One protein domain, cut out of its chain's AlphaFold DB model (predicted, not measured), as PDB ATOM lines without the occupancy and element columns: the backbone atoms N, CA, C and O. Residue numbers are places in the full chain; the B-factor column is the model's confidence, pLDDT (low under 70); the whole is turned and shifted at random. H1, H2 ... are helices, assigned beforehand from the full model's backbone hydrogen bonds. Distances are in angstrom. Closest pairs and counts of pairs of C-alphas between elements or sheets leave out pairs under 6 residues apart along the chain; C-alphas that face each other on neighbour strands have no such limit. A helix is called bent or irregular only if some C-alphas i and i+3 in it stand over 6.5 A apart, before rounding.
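What this domain is: This is residues 671 to 811 of the 1231 residues of the protein "Hypothetical protein" of Meloidogyne enterolobii (UniProt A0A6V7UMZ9). The model is an open zigzag of five helices round an empty middle, each of H1 to H2, H3 to H4 and H4 to H5 making a V-shaped corner where one helix ends and the next begins. The longest helix, H5, and H4 form the one V whose helices touch, near the end of H4 and the beginning of H5, while the far part of H5, residues 794 to 811, and most of H1, residues 671 to 686, stick out as free arms. A long loop, residues 707 to 718, joins the V of H1 and H2 to H3. The printed part has 141 residues with five named helices, H1 to H5 in that order, and no named strand, and its class is all helix. It is only just extended, close to loose, with a radius of gyration of the C-alphas of 21.7 A and spans of 61 by 45 by 39 A.

How they stand to each other: Start with H5, residues 783 to 811, and look at its residues 785 to 792. With these alone it touches H4, residues 749 to 775, which for its part touches H5 with residues 770 to 774 alone. The closest C-alphas there are those of Leu 773 and Ala 789, 5.7 A apart. The two helices run opposite ways at a steep tilt of 61 degrees. Go next to the other end of H4, where H3, residues 719 to 746, is close but not clearly touching: the closest C-alphas, those of Tyr 744 and Arg 752, are 6.6 A apart. H3 and H4 run opposite ways at a steep tilt of 55 degrees. H3 and H5 are apart. Going farther, you find H2, residues 693 to 706, which is apart from H3, H4 and H5. H1, residues 671 to 690, is close to H2 but not clearly touching it, and the closest C-alphas are those of Tyr 688 and Arg 696, 6.8 A apart. H1 and H2 run opposite ways at a steep tilt of 52 degrees. H1 is apart from H3, H4 and H5. In the backbones of H2, H3, H4 and H5 every O i to N i+4 pair is within hydrogen-bond range; in H1, 14 of 16 are.

Where its parts are: Find C-alpha 783 at (-50.063, 26.114, 32.434); from there H5 runs 42.0 A, from first to last C-alpha, to C-alpha 811 at (-26.911, -6.022, 18.415). H4, from Ala 749 to Ser 775, measures 38.3 A, and H3, from Arg 719 to Arg 746, measures 39.9 A. H2, from Ile 693 to Lys 706, is the shortest at 19.9 A. Look for the first printed C-alpha, 671, at (-40.776, 32.146, 75.787); from it H1 runs 28.8 A to Thr 690. No helix is bent or irregular.

The domain as a whole: The two C-alphas farthest apart are those of Leu 672 and Gln 811, at 70.4 A. The printed part runs from residue 671 to residue 811 of a chain of 1231 residues and has no cut. The links from H1 to H2 and from H3 to H4 are tight, with 2 residues each; the link from H4 to H5 is short, with 7, and the link from H2 to H3 is long, with 12. Residues 726 to 742 of H3 and residues 757 to 769 of H4 stand free, as do residues 671 to 686 of H1 and 794 to 811 of H5. In the B-factor column the mean pLDDT of the printed part is 87.3, and one residue, Leu 673, is under 70.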
ATOM      1  N   VAL A 671     -39.699  32.007  76.785       72.94
ATOM      2  CA  VAL A 671     -40.776  32.146  75.787       72.94
ATOM      3  C   VAL A 671     -40.357  33.115  74.678       72.94
ATOM      4  O   VAL A 671     -40.422  32.750  73.497       72.94
ATOM      5  N   LEU A 672     -39.823  34.289  75.040       72.69
ATOM      6  CA  LEU A 672     -39.289  35.290  74.100       72.69
ATOM      7  C   LEU A 672     -38.243  34.693  73.136       72.69
ATOM      8  O   LEU A 672     -38.219  35.010  71.938       72.69
ATOM      9  N   LEU A 673     -37.405  33.772  73.619       67.88
ATOM     10  CA  LEU A 673     -36.360  33.134  72.815       67.88
ATOM     11  C   LEU A 673     -36.883  32.112  71.779       67.88
ATOM     12  O   LEU A 673     -36.366  32.097  70.651       67.88
ATOM     13  N   ASP A 674     -37.897  31.273  72.069       75.25
ATOM     14  CA  ASP A 674     -38.478  30.393  71.022       75.25
ATOM     15  C   ASP A 674     -39.443  31.153  70.090       75.25
ATOM     16  O   ASP A 674     -39.539  30.779  68.918       75.25
ATOM     17  N   GLU A 675     -40.059  32.266  70.517       75.75
ATOM     18  CA  GLU A 675     -40.803  33.199  69.642       75.75
ATOM     19  C   GLU A 675     -39.878  33.776  68.556       75.75
ATOM     20  O   GLU A 675     -40.119  33.562  67.362       75.75
ATOM     21  N   GLN A 676     -38.749  34.400  68.925       78.25
ATOM     22  CA  GLN A 676     -37.764  34.877  67.940       78.25
ATOM     23  C   GLN A 676     -37.262  33.736  67.040       78.25
ATOM     24  O   GLN A 676     -37.093  33.893  65.824       78.25
ATOM     25  N   SER A 677     -37.041  32.553  67.615       76.94
ATOM     26  CA  SER A 677     -36.674  31.348  66.869       76.94
ATOM     27  C   SER A 677     -37.770  30.952  65.867       76.94
ATOM     28  O   SER A 677     -37.463  30.540  64.745       76.94
ATOM     29  N   LEU A 678     -39.053  31.081  66.219       78.50
ATOM     30  CA  LEU A 678     -40.212  30.804  65.367       78.50
ATOM     31  C   LEU A 678     -40.365  31.836  64.246       78.50
ATOM     32  O   LEU A 678     -40.527  31.443  63.087       78.50
ATOM     33  N   GLN A 679     -40.222  33.127  64.541       83.31
ATOM     34  CA  GLN A 679     -40.224  34.198  63.540       83.31
ATOM     35  C   GLN A 679     -39.095  34.000  62.514       83.31
ATOM     36  O   GLN A 679     -39.344  33.981  61.306       83.31
ATOM     37  N   ARG A 680     -37.869  33.684  62.966       83.62
ATOM     38  CA  ARG A 680     -36.733  33.334  62.085       83.62
ATOM     39  C   ARG A 680     -37.000  32.082  61.226       83.62
ATOM     40  O   ARG A 680     -36.437  31.968  60.135       83.62
ATOM     41  N   LYS A 681     -37.858  31.145  61.662       81.94
ATOM     42  CA  LYS A 681     -38.325  29.992  60.856       81.94
ATOM     43  C   LYS A 681     -39.391  30.429  59.829       81.94
ATOM     44  O   LYS A 681     -39.246  30.091  58.653       81.94
ATOM     45  N   ARG A 682     -40.398  31.222  60.229       84.31
ATOM     46  CA  ARG A 682     -41.441  31.793  59.343       84.31
ATOM     47  C   ARG A 682     -40.820  32.631  58.212       84.31
ATOM     48  O   ARG A 682     -41.056  32.346  57.040       84.31
ATOM     49  N   ALA A 683     -39.906  33.545  58.537       83.38
ATOM     50  CA  ALA A 683     -39.199  34.395  57.571       83.38
ATOM     51  C   ALA A 683     -38.231  33.639  56.630       83.38
ATOM     52  O   ALA A 683     -37.771  34.201  55.634       83.38
ATOM     53  N   ARG A 684     -37.889  32.375  56.926       85.00
ATOM     54  CA  ARG A 684     -37.158  31.477  56.008       85.00
ATOM     55  C   ARG A 684     -38.099  30.683  55.099       85.00
ATOM     56  O   ARG A 684     -37.735  30.417  53.960       85.00
ATOM     57  N   LEU A 685     -39.292  30.325  55.582       84.88
ATOM     58  CA  LEU A 685     -40.333  29.681  54.773       84.88
ATOM     59  C   LEU A 685     -40.923  30.649  53.744       84.88
ATOM     60  O   LEU A 685     -40.943  30.305  52.569       84.88
ATOM     61  N   SER A 686     -41.266  31.876  54.155       89.12
ATOM     62  CA  SER A 686     -41.761  32.926  53.252       89.12
ATOM     63  C   SER A 686     -40.797  33.168  52.087       89.12
ATOM     64  O   SER A 686     -41.185  33.021  50.935       89.12
ATOM     65  N   ARG A 687     -39.507  33.418  52.367       87.31
ATOM     66  CA  ARG A 687     -38.474  33.581  51.322       87.31
ATOM     67  C   ARG A 687     -38.308  32.351  50.421       87.31
ATOM     68  O   ARG A 687     -37.962  32.488  49.255       87.31
ATOM     69  N   TYR A 688     -38.579  31.145  50.923       90.25
ATOM     70  CA  TYR A 688     -38.581  29.931  50.100       90.25
ATOM     71  C   TYR A 688     -39.843  29.791  49.227       90.25
ATOM     72  O   TYR A 688     -39.802  29.153  48.173       90.25
ATOM     73  N   GLN A 689     -40.960  30.397  49.631       87.25
ATOM     74  CA  GLN A 689     -42.201  30.448  48.855       87.25
ATOM     75  C   GLN A 689     -42.168  31.545  47.779       87.25
ATOM     76  O   GLN A 689     -42.681  31.301  46.688       87.25
ATOM     77  N   THR A 690     -41.514  32.684  48.032       86.56
ATOM     78  CA  THR A 690     -41.385  33.790  47.062       86.56
ATOM     79  C   THR A 690     -40.300  33.574  46.004       86.56
ATOM     80  O   THR A 690     -40.459  34.076  44.899       86.56
ATOM     81  N   MET A 691     -39.230  32.819  46.296       90.31
ATOM     82  CA  MET A 691     -38.235  32.427  45.281       90.31
ATOM     83  C   MET A 691     -38.891  31.721  44.084       90.31
ATOM     84  O   MET A 691     -39.773  30.875  44.260       90.31
ATOM     85  N   SER A 692     -38.397  31.995  42.880       91.31
ATOM     86  CA  SER A 692     -38.753  31.308  41.634       91.31
ATOM     87  C   SER A 692     -38.443  29.803  41.674       91.31
ATOM     88  O   SER A 692     -37.846  29.264  42.612       91.31
ATOM     89  N   ILE A 693     -38.866  29.069  40.639       76.62
ATOM     90  CA  ILE A 693     -38.595  27.627  40.531       76.62
ATOM     91  C   ILE A 693     -37.084  27.349  40.446       76.62
ATOM     92  O   ILE A 693     -36.613  26.402  41.083       76.62
ATOM     93  N   ASP A 694     -36.319  28.182  39.737       78.50
ATOM     94  CA  ASP A 694     -34.877  28.001  39.566       78.50
ATOM     95  C   ASP A 694     -34.056  28.489  40.763       78.50
ATOM     96  O   ASP A 694     -33.210  27.730  41.239       78.50
ATOM     97  N   GLU A 695     -34.405  29.611  41.396       84.75
ATOM     98  CA  GLU A 695     -33.830  29.974  42.705       84.75
ATOM     99  C   GLU A 695     -34.120  28.894  43.761       84.75
ATOM    100  O   GLU A 695     -33.252  28.535  44.557       84.75
ATOM    101  N   ARG A 696     -35.312  28.272  43.749       88.06
ATOM    102  CA  ARG A 696     -35.607  27.117  44.616       88.06
ATOM    103  C   ARG A 696     -34.778  25.880  44.270       88.06
ATOM    104  O   ARG A 696     -34.480  25.102  45.187       88.06
ATOM    105  N   ARG A 697     -34.428  25.645  43.001       78.56
ATOM    106  CA  ARG A 697     -33.510  24.561  42.591       78.56
ATOM    107  C   ARG A 697     -32.099  24.865  43.109       78.56
ATOM    108  O   ARG A 697     -31.518  24.016  43.789       78.56
ATOM    109  N   GLU A 698     -31.610  26.083  42.898       83.00
ATOM    110  CA  GLU A 698     -30.286  26.553  43.311       83.00
ATOM    111  C   GLU A 698     -30.123  26.596  44.839       83.00
ATOM    112  O   GLU A 698     -29.181  26.019  45.379       83.00
ATOM    113  N   TYR A 699     -31.087  27.148  45.579       88.75
ATOM    114  CA  TYR A 699     -31.107  27.131  47.045       88.75
ATOM    115  C   TYR A 699     -31.055  25.699  47.593       88.75
ATOM    116  O   TYR A 699     -30.329  25.408  48.545       88.75
ATOM    117  N   ASN A 700     -31.785  24.757  46.981       87.19
ATOM    118  CA  ASN A 700     -31.689  23.342  47.350       87.19
ATOM    119  C   ASN A 700     -30.341  22.713  46.969       87.19
ATOM    120  O   ASN A 700     -29.907  21.777  47.645       87.19
ATOM    121  N   GLN A 701     -29.682  23.197  45.918       82.31
ATOM    122  CA  GLN A 701     -28.351  22.776  45.487       82.31
ATOM    123  C   GLN A 701     -27.283  23.281  46.468       82.31
ATOM    124  O   GLN A 701     -26.631  22.452  47.103       82.31
ATOM    125  N   LYS A 702     -27.214  24.593  46.727       83.94
ATOM    126  CA  LYS A 702     -26.384  25.226  47.771       83.94
ATOM    127  C   LYS A 702     -26.592  24.572  49.140       83.94
ATOM    128  O   LYS A 702     -25.641  24.133  49.785       83.94
ATOM    129  N   ARG A 703     -27.845  24.336  49.549       84.88
ATOM    130  CA  ARG A 703     -28.176  23.641  50.810       84.88
ATOM    131  C   ARG A 703     -27.764  22.159  50.845       84.88
ATOM    132  O   ARG A 703     -27.551  21.629  51.938       84.88
ATOM    133  N   ARG A 704     -27.659  21.473  49.700       77.81
ATOM    134  CA  ARG A 704     -27.097  20.107  49.604       77.81
ATOM    135  C   ARG A 704     -25.571  20.123  49.656       77.81
ATOM    136  O   ARG A 704     -25.014  19.274  50.341       77.81
ATOM    137  N   LEU A 705     -24.921  21.081  48.993       78.00
ATOM    138  CA  LEU A 705     -23.469  21.292  49.049       78.00
ATOM    139  C   LEU A 705     -23.023  21.582  50.489       78.00
ATOM    140  O   LEU A 705     -22.201  20.848  51.037       78.00
ATOM    141  N   LYS A 706     -23.687  22.525  51.166       83.88
ATOM    142  CA  LYS A 706     -23.432  22.864  52.576       83.88
ATOM    143  C   LYS A 706     -23.647  21.681  53.533       83.88
ATOM    144  O   LYS A 706     -22.902  21.521  54.491       83.88
ATOM    145  N   GLN A 707     -24.615  20.797  53.255       76.56
ATOM    146  CA  GLN A 707     -24.812  19.539  54.004       76.56
ATOM    147  C   GLN A 707     -23.736  18.469  53.751       76.56
ATOM    148  O   GLN A 707     -23.679  17.492  54.496       76.56
ATOM    149  N   LEU A 708     -22.913  18.629  52.714       73.94
ATOM    150  CA  LEU A 708     -21.790  17.754  52.371       73.94
ATOM    151  C   LEU A 708     -20.424  18.384  52.715       73.94
ATOM    152  O   LEU A 708     -19.400  17.780  52.410       73.94
ATOM    153  N   GLY A 709     -20.395  19.572  53.335       81.06
ATOM    154  CA  GLY A 709     -19.155  20.302  53.637       81.06
ATOM    155  C   GLY A 709     -18.475  20.905  52.401       81.06
ATOM    156  O   GLY A 709     -17.257  21.046  52.377       81.06
ATOM    157  N   LEU A 710     -19.251  21.210  51.358       80.12
ATOM    158  CA  LEU A 710     -18.771  21.733  50.077       80.12
ATOM    159  C   LEU A 710     -19.075  23.237  49.959       80.12
ATOM    160  O   LEU A 710     -20.091  23.672  50.514       80.12
ATOM    161  N   PRO A 711     -18.248  24.018  49.231       79.19
ATOM    162  CA  PRO A 711     -18.531  25.428  48.968       79.19
ATOM    163  C   PRO A 711     -19.842  25.588  48.189       79.19
ATOM    164  O   PRO A 711     -20.313  24.665  47.519       79.19
ATOM    165  N   GLU A 712     -20.463  26.758  48.322       80.25
ATOM    166  CA  GLU A 712     -21.791  27.018  47.753       80.25
ATOM    167  C   GLU A 712     -21.749  27.363  46.261       80.25
ATOM    168  O   GLU A 712     -22.731  27.113  45.560       80.25
ATOM    169  N   ASN A 713     -20.617  27.861  45.756       82.56
ATOM    170  CA  ASN A 713     -20.358  27.930  44.326       82.56
ATOM    171  C   ASN A 713     -19.825  26.574  43.824       82.56
ATOM    172  O   ASN A 713     -18.931  25.980  44.429       82.56
ATOM    173  N   ILE A 714     -20.387  26.071  42.722       71.44
ATOM    174  CA  ILE A 714     -19.979  24.800  42.104       71.44
ATOM    175  C   ILE A 714     -18.818  24.975  41.122       71.44
ATOM    176  O   ILE A 714     -18.100  24.009  40.872       71.44
ATOM    177  N   GLU A 715     -18.617  26.175  40.582       78.00
ATOM    178  CA  GLU A 715     -17.590  26.444  39.567       78.00
ATOM    179  C   GLU A 715     -16.194  26.559  40.197       78.00
ATOM    180  O   GLU A 715     -15.214  26.071  39.639       78.00
ATOM    181  N   GLU A 716     -16.135  27.050  41.437       78.75
ATOM    182  CA  GLU A 716     -14.959  27.009  42.318       78.75
ATOM    183  C   GLU A 716     -14.568  25.586  42.764       78.75
ATOM    184  O   GLU A 716     -13.478  25.385  43.300       78.75
ATOM    185  N   VAL A 717     -15.425  24.569  42.580       78.69
ATOM    186  CA  VAL A 717     -15.101  23.181  42.950       78.69
ATOM    187  C   VAL A 717     -14.205  22.570  41.865       78.69
ATOM    188  O   VAL A 717     -14.696  22.286  40.768       78.69
ATOM    189  N   PRO A 718     -12.924  22.242  42.150       87.94
ATOM    190  CA  PRO A 718     -12.041  21.644  41.152       87.94
ATOM    191  C   PRO A 718     -12.663  20.377  40.562       87.94
ATOM    192  O   PRO A 718     -13.216  19.557  41.301       87.94
ATOM    193  N   ARG A 719     -12.542  20.178  39.241       80.50
ATOM    194  CA  ARG A 719     -13.213  19.077  38.512       80.50
ATOM    195  C   ARG A 719     -13.007  17.699  39.164       80.50
ATOM    196  O   ARG A 719     -13.939  16.902  39.199       80.50
ATOM    197  N   GLN A 720     -11.836  17.458  39.759       82.62
ATOM    198  CA  GLN A 720     -11.532  16.256  40.547       82.62
ATOM    199  C   GLN A 720     -12.433  16.093  41.787       82.62
ATOM    200  O   GLN A 720     -12.986  15.014  42.002       82.62
ATOM    201  N   LYS A 721     -12.647  17.154  42.584       79.50
ATOM    202  CA  LYS A 721     -13.599  17.140  43.709       79.50
ATOM    203  C   LYS A 721     -15.029  16.951  43.193       79.50
ATOM    204  O   LYS A 721     -15.762  16.134  43.741       79.50
ATOM    205  N   LEU A 722     -15.412  17.617  42.098       79.56
ATOM    206  CA  LEU A 722     -16.736  17.447  41.479       79.56
ATOM    207  C   LEU A 722     -16.978  15.997  41.016       79.56
ATOM    208  O   LEU A 722     -18.081  15.467  41.165       79.56
ATOM    209  N   GLU A 723     -15.945  15.317  40.522       83.38
ATOM    210  CA  GLU A 723     -15.979  13.880  40.256       83.38
ATOM    211  C   GLU A 723     -16.088  13.030  41.522       83.38
ATOM    212  O   GLU A 723     -16.929  12.135  41.562       83.38
ATOM    213  N   GLN A 724     -15.308  13.304  42.569       80.94
ATOM    214  CA  GLN A 724     -15.426  12.597  43.853       80.94
ATOM    215  C   GLN A 724     -16.846  12.727  44.433       80.94
ATOM    216  O   GLN A 724     -17.414  11.739  44.899       80.94
ATOM    217  N   ILE A 725     -17.471  13.902  44.308       78.69
ATOM    218  CA  ILE A 725     -18.864  14.157  44.699       78.69
ATOM    219  C   ILE A 725     -19.836  13.330  43.842       78.69
ATOM    220  O   ILE A 725     -20.706  12.653  44.391       78.69
ATOM    221  N   LYS A 726     -19.676  13.307  42.510       82.75
ATOM    222  CA  LYS A 726     -20.484  12.458  41.606       82.75
ATOM    223  C   LYS A 726     -20.331  10.968  41.944       82.75
ATOM    224  O   LYS A 726     -21.335  10.259  42.042       82.75
ATOM    225  N   ARG A 727     -19.102  10.498  42.189       83.12
ATOM    226  CA  ARG A 727     -18.785   9.122  42.620       83.12
ATOM    227  C   ARG A 727     -19.451   8.805  43.966       83.12
ATOM    228  O   ARG A 727     -20.122   7.781  44.064       83.12
ATOM    229  N   HIS A 728     -19.377   9.697  44.957       83.00
ATOM    230  CA  HIS A 728     -20.020   9.525  46.265       83.00
ATOM    231  C   HIS A 728     -21.557   9.530  46.186       83.00
ATOM    232  O   HIS A 728     -22.206   8.677  46.787       83.00
ATOM    233  N   ILE A 729     -22.167  10.426  45.401       78.50
ATOM    234  CA  ILE A 729     -23.622  10.441  45.166       78.50
ATOM    235  C   ILE A 729     -24.072   9.129  44.509       78.50
ATOM    236  O   ILE A 729     -25.067   8.535  44.937       78.50
ATOM    237  N   ASN A 730     -23.326   8.646  43.514       84.56
ATOM    238  CA  ASN A 730     -23.585   7.359  42.870       84.56
ATOM    239  C   ASN A 730     -23.415   6.189  43.848       84.56
ATOM    240  O   ASN A 730     -24.260   5.296  43.862       84.56
ATOM    241  N   GLU A 731     -22.405   6.214  44.721       86.19
ATOM    242  CA  GLU A 731     -22.208   5.190  45.751       86.19
ATOM    243  C   GLU A 731     -23.343   5.195  46.786       86.19
ATOM    244  O   GLU A 731     -23.928   4.153  47.074       86.19
ATOM    245  N   VAL A 732     -23.735   6.362  47.300       84.88
ATOM    246  CA  VAL A 732     -24.859   6.517  48.233       84.88
ATOM    247  C   VAL A 732     -26.173   6.058  47.590       84.88
ATOM    248  O   VAL A 732     -27.002   5.431  48.253       84.88
ATOM    249  N   ASN A 733     -26.374   6.308  46.296       84.81
ATOM    250  CA  ASN A 733     -27.540   5.810  45.565       84.81
ATOM    251  C   ASN A 733     -27.463   4.296  45.297       84.81
ATOM    252  O   ASN A 733     -28.483   3.616  45.423       84.81
ATOM    253  N   ALA A 734     -26.276   3.738  45.045       85.69
ATOM    254  CA  ALA A 734     -26.057   2.296  44.954       85.69
ATOM    255  C   ALA A 734     -26.319   1.595  46.300       85.69
ATOM    256  O   ALA A 734     -27.064   0.616  46.328       85.69
ATOM    257  N   ARG A 735     -25.821   2.142  47.419       88.12
ATOM    258  CA  ARG A 735     -26.099   1.676  48.792       88.12
ATOM    259  C   ARG A 735     -27.598   1.739  49.114       88.12
ATOM    260  O   ARG A 735     -28.141   0.780  49.655       88.12
ATOM    261  N   LYS A 736     -28.313   2.810  48.730       87.69
ATOM    262  CA  LYS A 736     -29.788   2.894  48.859       87.69
ATOM    263  C   LYS A 736     -30.503   1.820  48.033       87.69
ATOM    264  O   LYS A 736     -31.421   1.180  48.545       87.69
ATOM    265  N   ALA A 737     -30.095   1.614  46.780       85.19
ATOM    266  CA  ALA A 737     -30.672   0.599  45.897       85.19
ATOM    267  C   ALA A 737     -30.389  -0.825  46.402       85.19
ATOM    268  O   ALA A 737     -31.260  -1.690  46.345       85.19
ATOM    269  N   GLU A 738     -29.208  -1.071  46.967       88.75
ATOM    270  CA  GLU A 738     -28.879  -2.339  47.608       88.75
ATOM    271  C   GLU A 738     -29.682  -2.548  48.893       88.75
ATOM    272  O   GLU A 738     -30.302  -3.592  49.049       88.75
ATOM    273  N   ALA A 739     -29.803  -1.537  49.756       87.75
ATOM    274  CA  ALA A 739     -30.668  -1.593  50.934       87.75
ATOM    275  C   ALA A 739     -32.166  -1.726  50.582       87.75
ATOM    276  O   ALA A 739     -32.966  -2.112  51.438       87.75
ATOM    277  N   ALA A 740     -32.577  -1.411  49.349       87.88
ATOM    278  CA  ALA A 740     -33.902  -1.737  48.821       87.88
ATOM    279  C   ALA A 740     -33.982  -3.208  48.364       87.88
ATOM    280  O   ALA A 740     -34.909  -3.905  48.769       87.88
ATOM    281  N   ARG A 741     -32.981  -3.716  47.626       93.50
ATOM    282  CA  ARG A 741     -32.873  -5.147  47.263       93.50
ATOM    283  C   ARG A 741     -32.823  -6.053  48.496       93.50
ATOM    284  O   ARG A 741     -33.588  -7.002  48.580       93.50
ATOM    285  N   GLN A 742     -31.996  -5.733  49.492       91.06
ATOM    286  CA  GLN A 742     -31.908  -6.480  50.750       91.06
ATOM    287  C   GLN A 742     -33.244  -6.481  51.511       91.06
ATOM    288  O   GLN A 742     -33.616  -7.501  52.081       91.06
ATOM    289  N   ARG A 743     -34.006  -5.375  51.485       90.12
ATOM    290  CA  ARG A 743     -35.377  -5.342  52.026       90.12
ATOM    291  C   ARG A 743     -36.339  -6.229  51.237       90.12
ATOM    292  O   ARG A 743     -37.138  -6.914  51.857       90.12
ATOM    293  N   TYR A 744     -36.230  -6.267  49.911       94.38
ATOM    294  CA  TYR A 744     -37.027  -7.159  49.067       94.38
ATOM    295  C   TYR A 744     -36.710  -8.646  49.305       94.38
ATOM    296  O   TYR A 744     -37.626  -9.449  49.452       94.38
ATOM    297  N   HIS A 745     -35.435  -9.017  49.451       92.06
ATOM    298  CA  HIS A 745     -35.049 -10.391  49.798       92.06
ATOM    299  C   HIS A 745     -35.458 -10.800  51.225       92.06
ATOM    300  O   HIS A 745     -35.741 -11.972  51.446       92.06
ATOM    301  N   ARG A 746     -35.519  -9.852  52.175       90.81
ATOM    302  CA  ARG A 746     -35.977 -10.086  53.560       90.81
ATOM    303  C   ARG A 746     -37.499 -10.071  53.745       90.81
ATOM    304  O   ARG A 746     -37.950 -10.446  54.819       90.81
ATOM    305  N   MET A 747     -38.269  -9.624  52.753       94.81
ATOM    306  CA  MET A 747     -39.726  -9.790  52.751       94.81
ATOM    307  C   MET A 747     -40.087 -11.257  52.485       94.81
ATOM    308  O   MET A 747     -39.361 -11.936  51.754       94.81
ATOM    309  N   THR A 748     -41.193 -11.749  53.052       94.38
ATOM    310  CA  THR A 748     -41.715 -13.103  52.761       94.38
ATOM    311  C   THR A 748     -42.122 -13.251  51.286       94.38
ATOM    312  O   THR A 748     -42.114 -12.280  50.525       94.38
ATOM    313  N   ALA A 749     -42.474 -14.464  50.844       93.38
ATOM    314  CA  ALA A 749     -42.986 -14.674  49.487       93.38
ATOM    315  C   ALA A 749     -44.200 -13.771  49.197       93.38
ATOM    316  O   ALA A 749     -44.234 -13.092  48.172       93.38
ATOM    317  N   ASP A 750     -45.129 -13.675  50.141       91.25
ATOM    318  CA  ASP A 750     -46.392 -12.958  49.971       91.25
ATOM    319  C   ASP A 750     -46.246 -11.456  50.222       91.25
ATOM    320  O   ASP A 750     -46.808 -10.655  49.480       91.25
ATOM    321  N   GLU A 751     -45.360 -11.033  51.132       92.31
ATOM    322  CA  GLU A 751     -44.932  -9.630  51.186       92.31
ATOM    323  C   GLU A 751     -44.273  -9.187  49.867       92.31
ATOM    324  O   GLU A 751     -44.479  -8.053  49.431       92.31
ATOM    325  N   ARG A 752     -43.518 -10.069  49.187       97.31
ATOM    326  CA  ARG A 752     -42.985  -9.798  47.840       97.31
ATOM    327  C   ARG A 752     -44.085  -9.759  46.775       97.31
ATOM    328  O   ARG A 752     -44.014  -8.870  45.925       97.31
ATOM    329  N   LYS A 753     -45.093 -10.646  46.819       93.94
ATOM    330  CA  LYS A 753     -46.287 -10.588  45.942       93.94
ATOM    331  C   LYS A 753     -47.007  -9.244  46.112       93.94
ATOM    332  O   LYS A 753     -47.142  -8.502  45.143       93.94
ATOM    333  N   ILE A 754     -47.363  -8.876  47.346       93.88
ATOM    334  CA  ILE A 754     -48.062  -7.626  47.697       93.88
ATOM    335  C   ILE A 754     -47.228  -6.393  47.316       93.88
ATOM    336  O   ILE A 754     -47.755  -5.440  46.743       93.88
ATOM    337  N   TYR A 755     -45.916  -6.397  47.585       94.44
ATOM    338  CA  TYR A 755     -45.019  -5.318  47.161       94.44
ATOM    339  C   TYR A 755     -44.983  -5.176  45.634       94.44
ATOM    340  O   TYR A 755     -44.981  -4.054  45.128       94.44
ATOM    341  N   ASN A 756     -44.979  -6.290  44.896       94.75
ATOM    342  CA  ASN A 756     -45.009  -6.280  43.438       94.75
ATOM    343  C   ASN A 756     -46.369  -5.810  42.887       94.75
ATOM    344  O   ASN A 756     -46.348  -4.945  42.015       94.75
ATOM    345  N   ARG A 757     -47.515  -6.273  43.424       93.25
ATOM    346  CA  ARG A 757     -48.873  -5.798  43.053       93.25
ATOM    347  C   ARG A 757     -48.945  -4.271  43.200       93.25
ATOM    348  O   ARG A 757     -49.051  -3.563  42.201       93.25
ATOM    349  N   ARG A 758     -48.635  -3.762  44.401       91.94
ATOM    350  CA  ARG A 758     -48.603  -2.322  44.741       91.94
ATOM    351  C   ARG A 758     -47.603  -1.503  43.921       91.94
ATOM    352  O   ARG A 758     -47.823  -0.320  43.656       91.94
ATOM    353  N   ARG A 759     -46.487  -2.103  43.501       93.69
ATOM    354  CA  ARG A 759     -45.509  -1.460  42.610       93.69
ATOM    355  C   ARG A 759     -46.031  -1.371  41.175       93.69
ATOM    356  O   ARG A 759     -45.858  -0.325  40.555       93.69
ATOM    357  N   THR A 760     -46.677  -2.418  40.670       90.44
ATOM    358  CA  THR A 760     -47.317  -2.444  39.347       90.44
ATOM    359  C   THR A 760     -48.524  -1.507  39.298       90.44
ATOM    360  O   THR A 760     -48.614  -0.710  38.373       90.44
ATOM    361  N   GLU A 761     -49.381  -1.499  40.320       89.00
ATOM    362  CA  GLU A 761     -50.471  -0.527  40.509       89.00
ATOM    363  C   GLU A 761     -49.947   0.916  40.499       89.00
ATOM    364  O   GLU A 761     -50.454   1.755  39.761       89.00
ATOM    365  N   SER A 762     -48.870   1.212  41.241       91.38
ATOM    366  CA  SER A 762     -48.249   2.547  41.253       91.38
ATOM    367  C   SER A 762     -47.617   2.949  39.910       91.38
ATOM    368  O   SER A 762     -47.458   4.144  39.645       91.38
ATOM    369  N   PHE A 763     -47.265   1.987  39.049       91.12
ATOM    370  CA  PHE A 763     -46.893   2.262  37.660       91.12
ATOM    371  C   PHE A 763     -48.119   2.427  36.754       91.12
ATOM    372  O   PHE A 763     -48.119   3.362  35.961       91.12
ATOM    373  N   ARG A 764     -49.169   1.603  36.895       92.00
ATOM    374  CA  ARG A 764     -50.440   1.731  36.155       92.00
ATOM    375  C   ARG A 764     -51.105   3.079  36.430       92.00
ATOM    376  O   ARG A 764     -51.297   3.844  35.497       92.00
ATOM    377  N   LYS A 765     -51.355   3.423  37.699       93.12
ATOM    378  CA  LYS A 765     -51.963   4.706  38.089       93.12
ATOM    379  C   LYS A 765     -51.144   5.900  37.603       93.12
ATOM    380  O   LYS A 765     -51.706   6.822  37.035       93.12
ATOM    381  N   ARG A 766     -49.813   5.861  37.740       93.06
ATOM    382  CA  ARG A 766     -48.956   6.936  37.219       93.06
ATOM    383  C   ARG A 766     -48.951   6.997  35.696       93.06
ATOM    384  O   ARG A 766     -48.836   8.088  35.163       93.06
ATOM    385  N   ARG A 767     -49.062   5.863  34.996       93.12
ATOM    386  CA  ARG A 767     -49.230   5.860  33.543       93.12
ATOM    387  C   ARG A 767     -50.547   6.536  33.178       93.12
ATOM    388  O   ARG A 767     -50.485   7.478  32.417       93.12
ATOM    389  N   VAL A 768     -51.668   6.179  33.808       94.38
ATOM    390  CA  VAL A 768     -52.973   6.842  33.607       94.38
ATOM    391  C   VAL A 768     -52.929   8.340  33.959       94.38
ATOM    392  O   VAL A 768     -53.526   9.147  33.260       94.38
ATOM    393  N   GLU A 769     -52.186   8.750  34.993       93.69
ATOM    394  CA  GLU A 769     -51.957  10.170  35.320       93.69
ATOM    395  C   GLU A 769     -51.069  10.889  34.285       93.69
ATOM    396  O   GLU A 769     -51.377  12.015  33.901       93.69
ATOM    397  N   GLU A 770     -49.972  10.268  33.828       95.06
ATOM    398  CA  GLU A 770     -49.100  10.801  32.766       95.06
ATOM    399  C   GLU A 770     -49.847  10.837  31.411       95.06
ATOM    400  O   GLU A 770     -49.659  11.773  30.647       95.06
ATOM    401  N   GLU A 771     -50.734   9.879  31.143       94.75
ATOM    402  CA  GLU A 771     -51.537   9.707  29.921       94.75
ATOM    403  C   GLU A 771     -52.719  10.684  29.879       94.75
ATOM    404  O   GLU A 771     -52.861  11.399  28.893       94.75
ATOM    405  N   LYS A 772     -53.464  10.862  30.982       95.44
ATOM    406  CA  LYS A 772     -54.506  11.903  31.106       95.44
ATOM    407  C   LYS A 772     -53.946  13.319  30.919       95.44
ATOM    408  O   LYS A 772     -54.617  14.175  30.352       95.44
ATOM    409  N   LEU A 773     -52.714  13.576  31.369       93.88
ATOM    410  CA  LEU A 773     -52.032  14.859  31.143       93.88
ATOM    411  C   LEU A 773     -51.574  15.059  29.689       93.88
ATOM    412  O   LEU A 773     -51.376  16.198  29.287       93.88
ATOM    413  N   LEU A 774     -51.403  13.983  28.917       94.81
ATOM    414  CA  LEU A 774     -51.053  14.035  27.493       94.81
ATOM    415  C   LEU A 774     -52.288  14.013  26.578       94.81
ATOM    416  O   LEU A 774     -52.201  14.485  25.451       94.81
ATOM    417  N   SER A 775     -53.422  13.484  27.051       93.19
ATOM    418  CA  SER A 775     -54.690  13.426  26.311       93.19
ATOM    419  C   SER A 775     -55.619  14.618  26.570       93.19
ATOM    420  O   SER A 775     -56.651  14.731  25.915       93.19
ATOM    421  N   THR A 776     -55.308  15.485  27.540       92.75
ATOM    422  CA  THR A 776     -56.076  16.720  27.779       92.75
ATOM    423  C   THR A 776     -55.712  17.751  26.700       92.75
ATOM    424  O   THR A 776     -54.524  18.057  26.569       92.75
ATOM    425  N   PRO A 777     -56.674  18.318  25.944       92.69
ATOM    426  CA  PRO A 777     -56.382  19.317  24.917       92.69
ATOM    427  C   PRO A 777     -55.655  20.548  25.472       92.69
ATOM    428  O   PRO A 777     -55.942  21.009  26.578       92.69
ATOM    429  N   ALA A 778     -54.758  21.135  24.673       84.50
ATOM    430  CA  ALA A 778     -53.917  22.260  25.093       84.50
ATOM    431  C   ALA A 778     -54.704  23.515  25.535       84.50
ATOM    432  O   ALA A 778     -54.191  24.300  26.324       84.50
ATOM    433  N   GLY A 779     -55.955  23.683  25.084       88.94
ATOM    434  CA  GLY A 779     -56.850  24.763  25.527       88.94
ATOM    435  C   GLY A 779     -57.579  24.514  26.857       88.94
ATOM    436  O   GLY A 779     -58.209  25.429  27.374       88.94
ATOM    437  N   GLN A 780     -57.518  23.301  27.421       89.19
ATOM    438  CA  GLN A 780     -58.184  22.930  28.685       89.19
ATOM    439  C   GLN A 780     -57.198  22.620  29.826       89.19
ATOM    440  O   GLN A 780     -57.601  22.430  30.974       89.19
ATOM    441  N   ILE A 781     -55.901  22.541  29.528       90.81
ATOM    442  CA  ILE A 781     -54.858  22.198  30.494       90.81
ATOM    443  C   ILE A 781     -54.298  23.467  31.162       90.81
ATOM    444  O   ILE A 781     -53.939  24.434  30.499       90.81
ATOM    445  N   THR A 782     -54.196  23.480  32.496       92.44
ATOM    446  CA  THR A 782     -53.560  24.606  33.216       92.44
ATOM    447  C   THR A 782     -52.078  24.738  32.826       92.44
ATOM    448  O   THR A 782     -51.454  23.703  32.577       92.44
ATOM    449  N   PRO A 783     -51.458  25.934  32.855       89.94
ATOM    450  CA  PRO A 783     -50.063  26.114  32.434       89.94
ATOM    451  C   PRO A 783     -49.051  25.254  33.217       89.94
ATOM    452  O   PRO A 783     -48.127  24.712  32.616       89.94
ATOM    453  N   GLU A 784     -49.256  25.016  34.521       88.31
ATOM    454  CA  GLU A 784     -48.428  24.068  35.296       88.31
ATOM    455  C   GLU A 784     -48.580  22.625  34.775       88.31
ATOM    456  O   GLU A 784     -47.607  21.880  34.643       88.31
ATOM    457  N   ALA A 785     -49.805  22.217  34.436       89.06
ATOM    458  CA  ALA A 785     -50.067  20.907  33.854       89.06
ATOM    459  C   ALA A 785     -49.517  20.780  32.416       89.06
ATOM    460  O   ALA A 785     -49.097  19.685  32.043       89.06
ATOM    461  N   LEU A 786     -49.426  21.880  31.656       91.75
ATOM    462  CA  LEU A 786     -48.769  21.935  30.347       91.75
ATOM    463  C   LEU A 786     -47.245  21.758  30.469       91.75
ATOM    464  O   LEU A 786     -46.690  20.880  29.808       91.75
ATOM    465  N   GLU A 787     -46.572  22.501  31.362       91.00
ATOM    466  CA  GLU A 787     -45.136  22.296  31.659       91.00
ATOM    467  C   GLU A 787     -44.893  20.844  32.104       91.00
ATOM    468  O   GLU A 787     -43.975  20.160  31.641       91.00
ATOM    469  N   LYS A 788     -45.773  20.318  32.962       92.25
ATOM    470  CA  LYS A 788     -45.724  18.932  33.431       92.25
ATOM    471  C   LYS A 788     -45.868  17.934  32.278       92.25
ATOM    472  O   LYS A 788     -45.067  16.997  32.236       92.25
ATOM    473  N   ALA A 789     -46.800  18.135  31.343       93.31
ATOM    474  CA  ALA A 789     -46.984  17.304  30.148       93.31
ATOM    475  C   ALA A 789     -45.749  17.343  29.228       93.31
ATOM    476  O   ALA A 789     -45.199  16.291  28.893       93.31
ATOM    477  N   GLN A 790     -45.210  18.530  28.937       94.06
ATOM    478  CA  GLN A 790     -43.952  18.699  28.193       94.06
ATOM    479  C   GLN A 790     -42.774  17.990  28.896       94.06
ATOM    480  O   GLN A 790     -41.984  17.283  28.261       94.06
ATOM    481  N   SER A 791     -42.692  18.067  30.231       92.50
ATOM    482  CA  SER A 791     -41.677  17.360  31.030       92.50
ATOM    483  C   SER A 791     -41.823  15.830  30.987       92.50
ATOM    484  O   SER A 791     -40.845  15.106  31.205       92.50
ATOM    485  N   ILE A 792     -43.036  15.321  30.739       93.69
ATOM    486  CA  ILE A 792     -43.329  13.895  30.546       93.69
ATOM    487  C   ILE A 792     -42.928  13.485  29.122       93.69
ATOM    488  O   ILE A 792     -42.252  12.466  28.971       93.69
ATOM    489  N   MET A 793     -43.234  14.299  28.105       92.44
ATOM    490  CA  MET A 793     -42.805  14.089  26.714       92.44
ATOM    491  C   MET A 793     -41.278  13.987  26.604       92.44
ATOM    492  O   MET A 793     -40.779  12.949  26.169       92.44
ATOM    493  N   LEU A 794     -40.520  14.983  27.088       94.25
ATOM    494  CA  LEU A 794     -39.045  14.947  27.069       94.25
ATOM    495  C   LEU A 794     -38.484  13.715  27.799       94.25
ATOM    496  O   LEU A 794     -37.530  13.078  27.348       94.25
ATOM    497  N   ARG A 795     -39.088  13.351  28.938       94.38
ATOM    498  CA  ARG A 795     -38.698  12.179  29.734       94.38
ATOM    499  C   ARG A 795     -38.969  10.870  28.993       94.38
ATOM    500  O   ARG A 795     -38.169   9.944  29.116       94.38
ATOM    501  N   ASN A 796     -40.057  10.784  28.234       93.31
ATOM    502  CA  ASN A 796     -40.420   9.609  27.445       93.31
ATOM    503  C   ASN A 796     -39.581   9.495  26.167       93.31
ATOM    504  O   ASN A 796     -39.058   8.412  25.904       93.31
ATOM    505  N   ALA A 797     -39.319  10.600  25.465       92.94
ATOM    506  CA  ALA A 797     -38.364  10.645  24.356       92.94
ATOM    507  C   ALA A 797     -36.973  10.150  24.798       92.94
ATOM    508  O   ALA A 797     -36.431   9.211  24.217       92.94
ATOM    509  N   LYS A 798     -36.446  10.668  25.917       94.75
ATOM    510  CA  LYS A 798     -35.147  10.251  26.477       94.75
ATOM    511  C   LYS A 798     -35.121   8.798  26.978       94.75
ATOM    512  O   LYS A 798     -34.077   8.148  26.958       94.75
ATOM    513  N   ARG A 799     -36.262   8.247  27.415       92.38
ATOM    514  CA  ARG A 799     -36.409   6.806  27.715       92.38
ATOM    515  C   ARG A 799     -36.349   5.964  26.434       92.38
ATOM    516  O   ARG A 799     -35.673   4.938  26.434       92.38
ATOM    517  N   ALA A 800     -37.020   6.391  25.363       92.44
ATOM    518  CA  ALA A 800     -37.025   5.705  24.069       92.44
ATOM    519  C   ALA A 800     -35.643   5.740  23.391       92.44
ATOM    520  O   ALA A 800     -35.165   4.712  22.918       92.44
ATOM    521  N   GLU A 801     -34.953   6.880  23.436       94.19
ATOM    522  CA  GLU A 801     -33.556   7.047  23.019       94.19
ATOM    523  C   GLU A 801     -32.628   6.062  23.758       94.19
ATOM    524  O   GLU A 801     -31.921   5.270  23.136       94.19
ATOM    525  N   GLN A 802     -32.693   6.017  25.095       90.81
ATOM    526  CA  GLN A 802     -31.903   5.064  25.885       90.81
ATOM    527  C   GLN A 802     -32.276   3.596  25.624       90.81
ATOM    528  O   GLN A 802     -31.423   2.719  25.778       90.81
ATOM    529  N   ALA A 803     -33.519   3.302  25.231       90.50
ATOM    530  CA  ALA A 803     -33.920   1.968  24.796       90.50
ATOM    531  C   ALA A 803     -33.320   1.615  23.423       90.50
ATOM    532  O   ALA A 803     -32.760   0.526  23.282       90.50
ATOM    533  N   ARG A 804     -33.337   2.547  22.455       94.19
ATOM    534  CA  ARG A 804     -32.672   2.404  21.146       94.19
ATOM    535  C   ARG A 804     -31.166   2.168  21.305       94.19
ATOM    536  O   ARG A 804     -30.662   1.183  20.778       94.19
ATOM    537  N   LEU A 805     -30.468   2.967  22.115       94.44
ATOM    538  CA  LEU A 805     -29.028   2.800  22.385       94.44
ATOM    539  C   LEU A 805     -28.695   1.455  23.064       94.44
ATOM    540  O   LEU A 805     -27.675   0.835  22.763       94.44
ATOM    541  N   ARG A 806     -29.560   0.962  23.963       88.81
ATOM    542  CA  ARG A 806     -29.417  -0.384  24.558       88.81
ATOM    543  C   ARG A 806     -29.642  -1.494  23.538       88.81
ATOM    544  O   ARG A 806     -28.945  -2.501  23.592       88.81
ATOM    545  N   TYR A 807     -30.607  -1.328  22.636       92.00
ATOM    546  CA  TYR A 807     -30.870  -2.279  21.560       92.00
ATOM    547  C   TYR A 807     -29.701  -2.324  20.568       92.00
ATOM    548  O   TYR A 807     -29.184  -3.404  20.301       92.00
ATOM    549  N   GLN A 808     -29.211  -1.164  20.123       91.31
ATOM    550  CA  GLN A 808     -28.043  -1.027  19.250       91.31
ATOM    551  C   GLN A 808     -26.807  -1.710  19.853       91.31
ATOM    552  O   GLN A 808     -26.208  -2.565  19.203       91.31
ATOM    553  N   ARG A 809     -26.491  -1.436  21.129       89.31
ATOM    554  CA  ARG A 809     -25.400  -2.125  21.834       89.31
ATOM    555  C   ARG A 809     -25.619  -3.636  21.902       89.31
ATOM    556  O   ARG A 809     -24.689  -4.386  21.648       89.31
ATOM    557  N   LYS A 810     -26.839  -4.098  22.188       89.19
ATOM    558  CA  LYS A 810     -27.163  -5.534  22.232       89.19
ATOM    559  C   LYS A 810     -27.023  -6.216  20.862       89.19
ATOM    560  O   LYS A 810     -26.761  -7.415  20.823       89.19
ATOM    561  N   GLN A 811     -27.191  -5.491  19.754       84.06
ATOM    562  CA  GLN A 811     -26.911  -6.022  18.415       84.06
ATOM    563  C   GLN A 811     -25.405  -6.015  18.105       84.06
ATOM    564  O   GLN A 811     -24.903  -7.006  17.587       84.06
TER     565      GLN A 811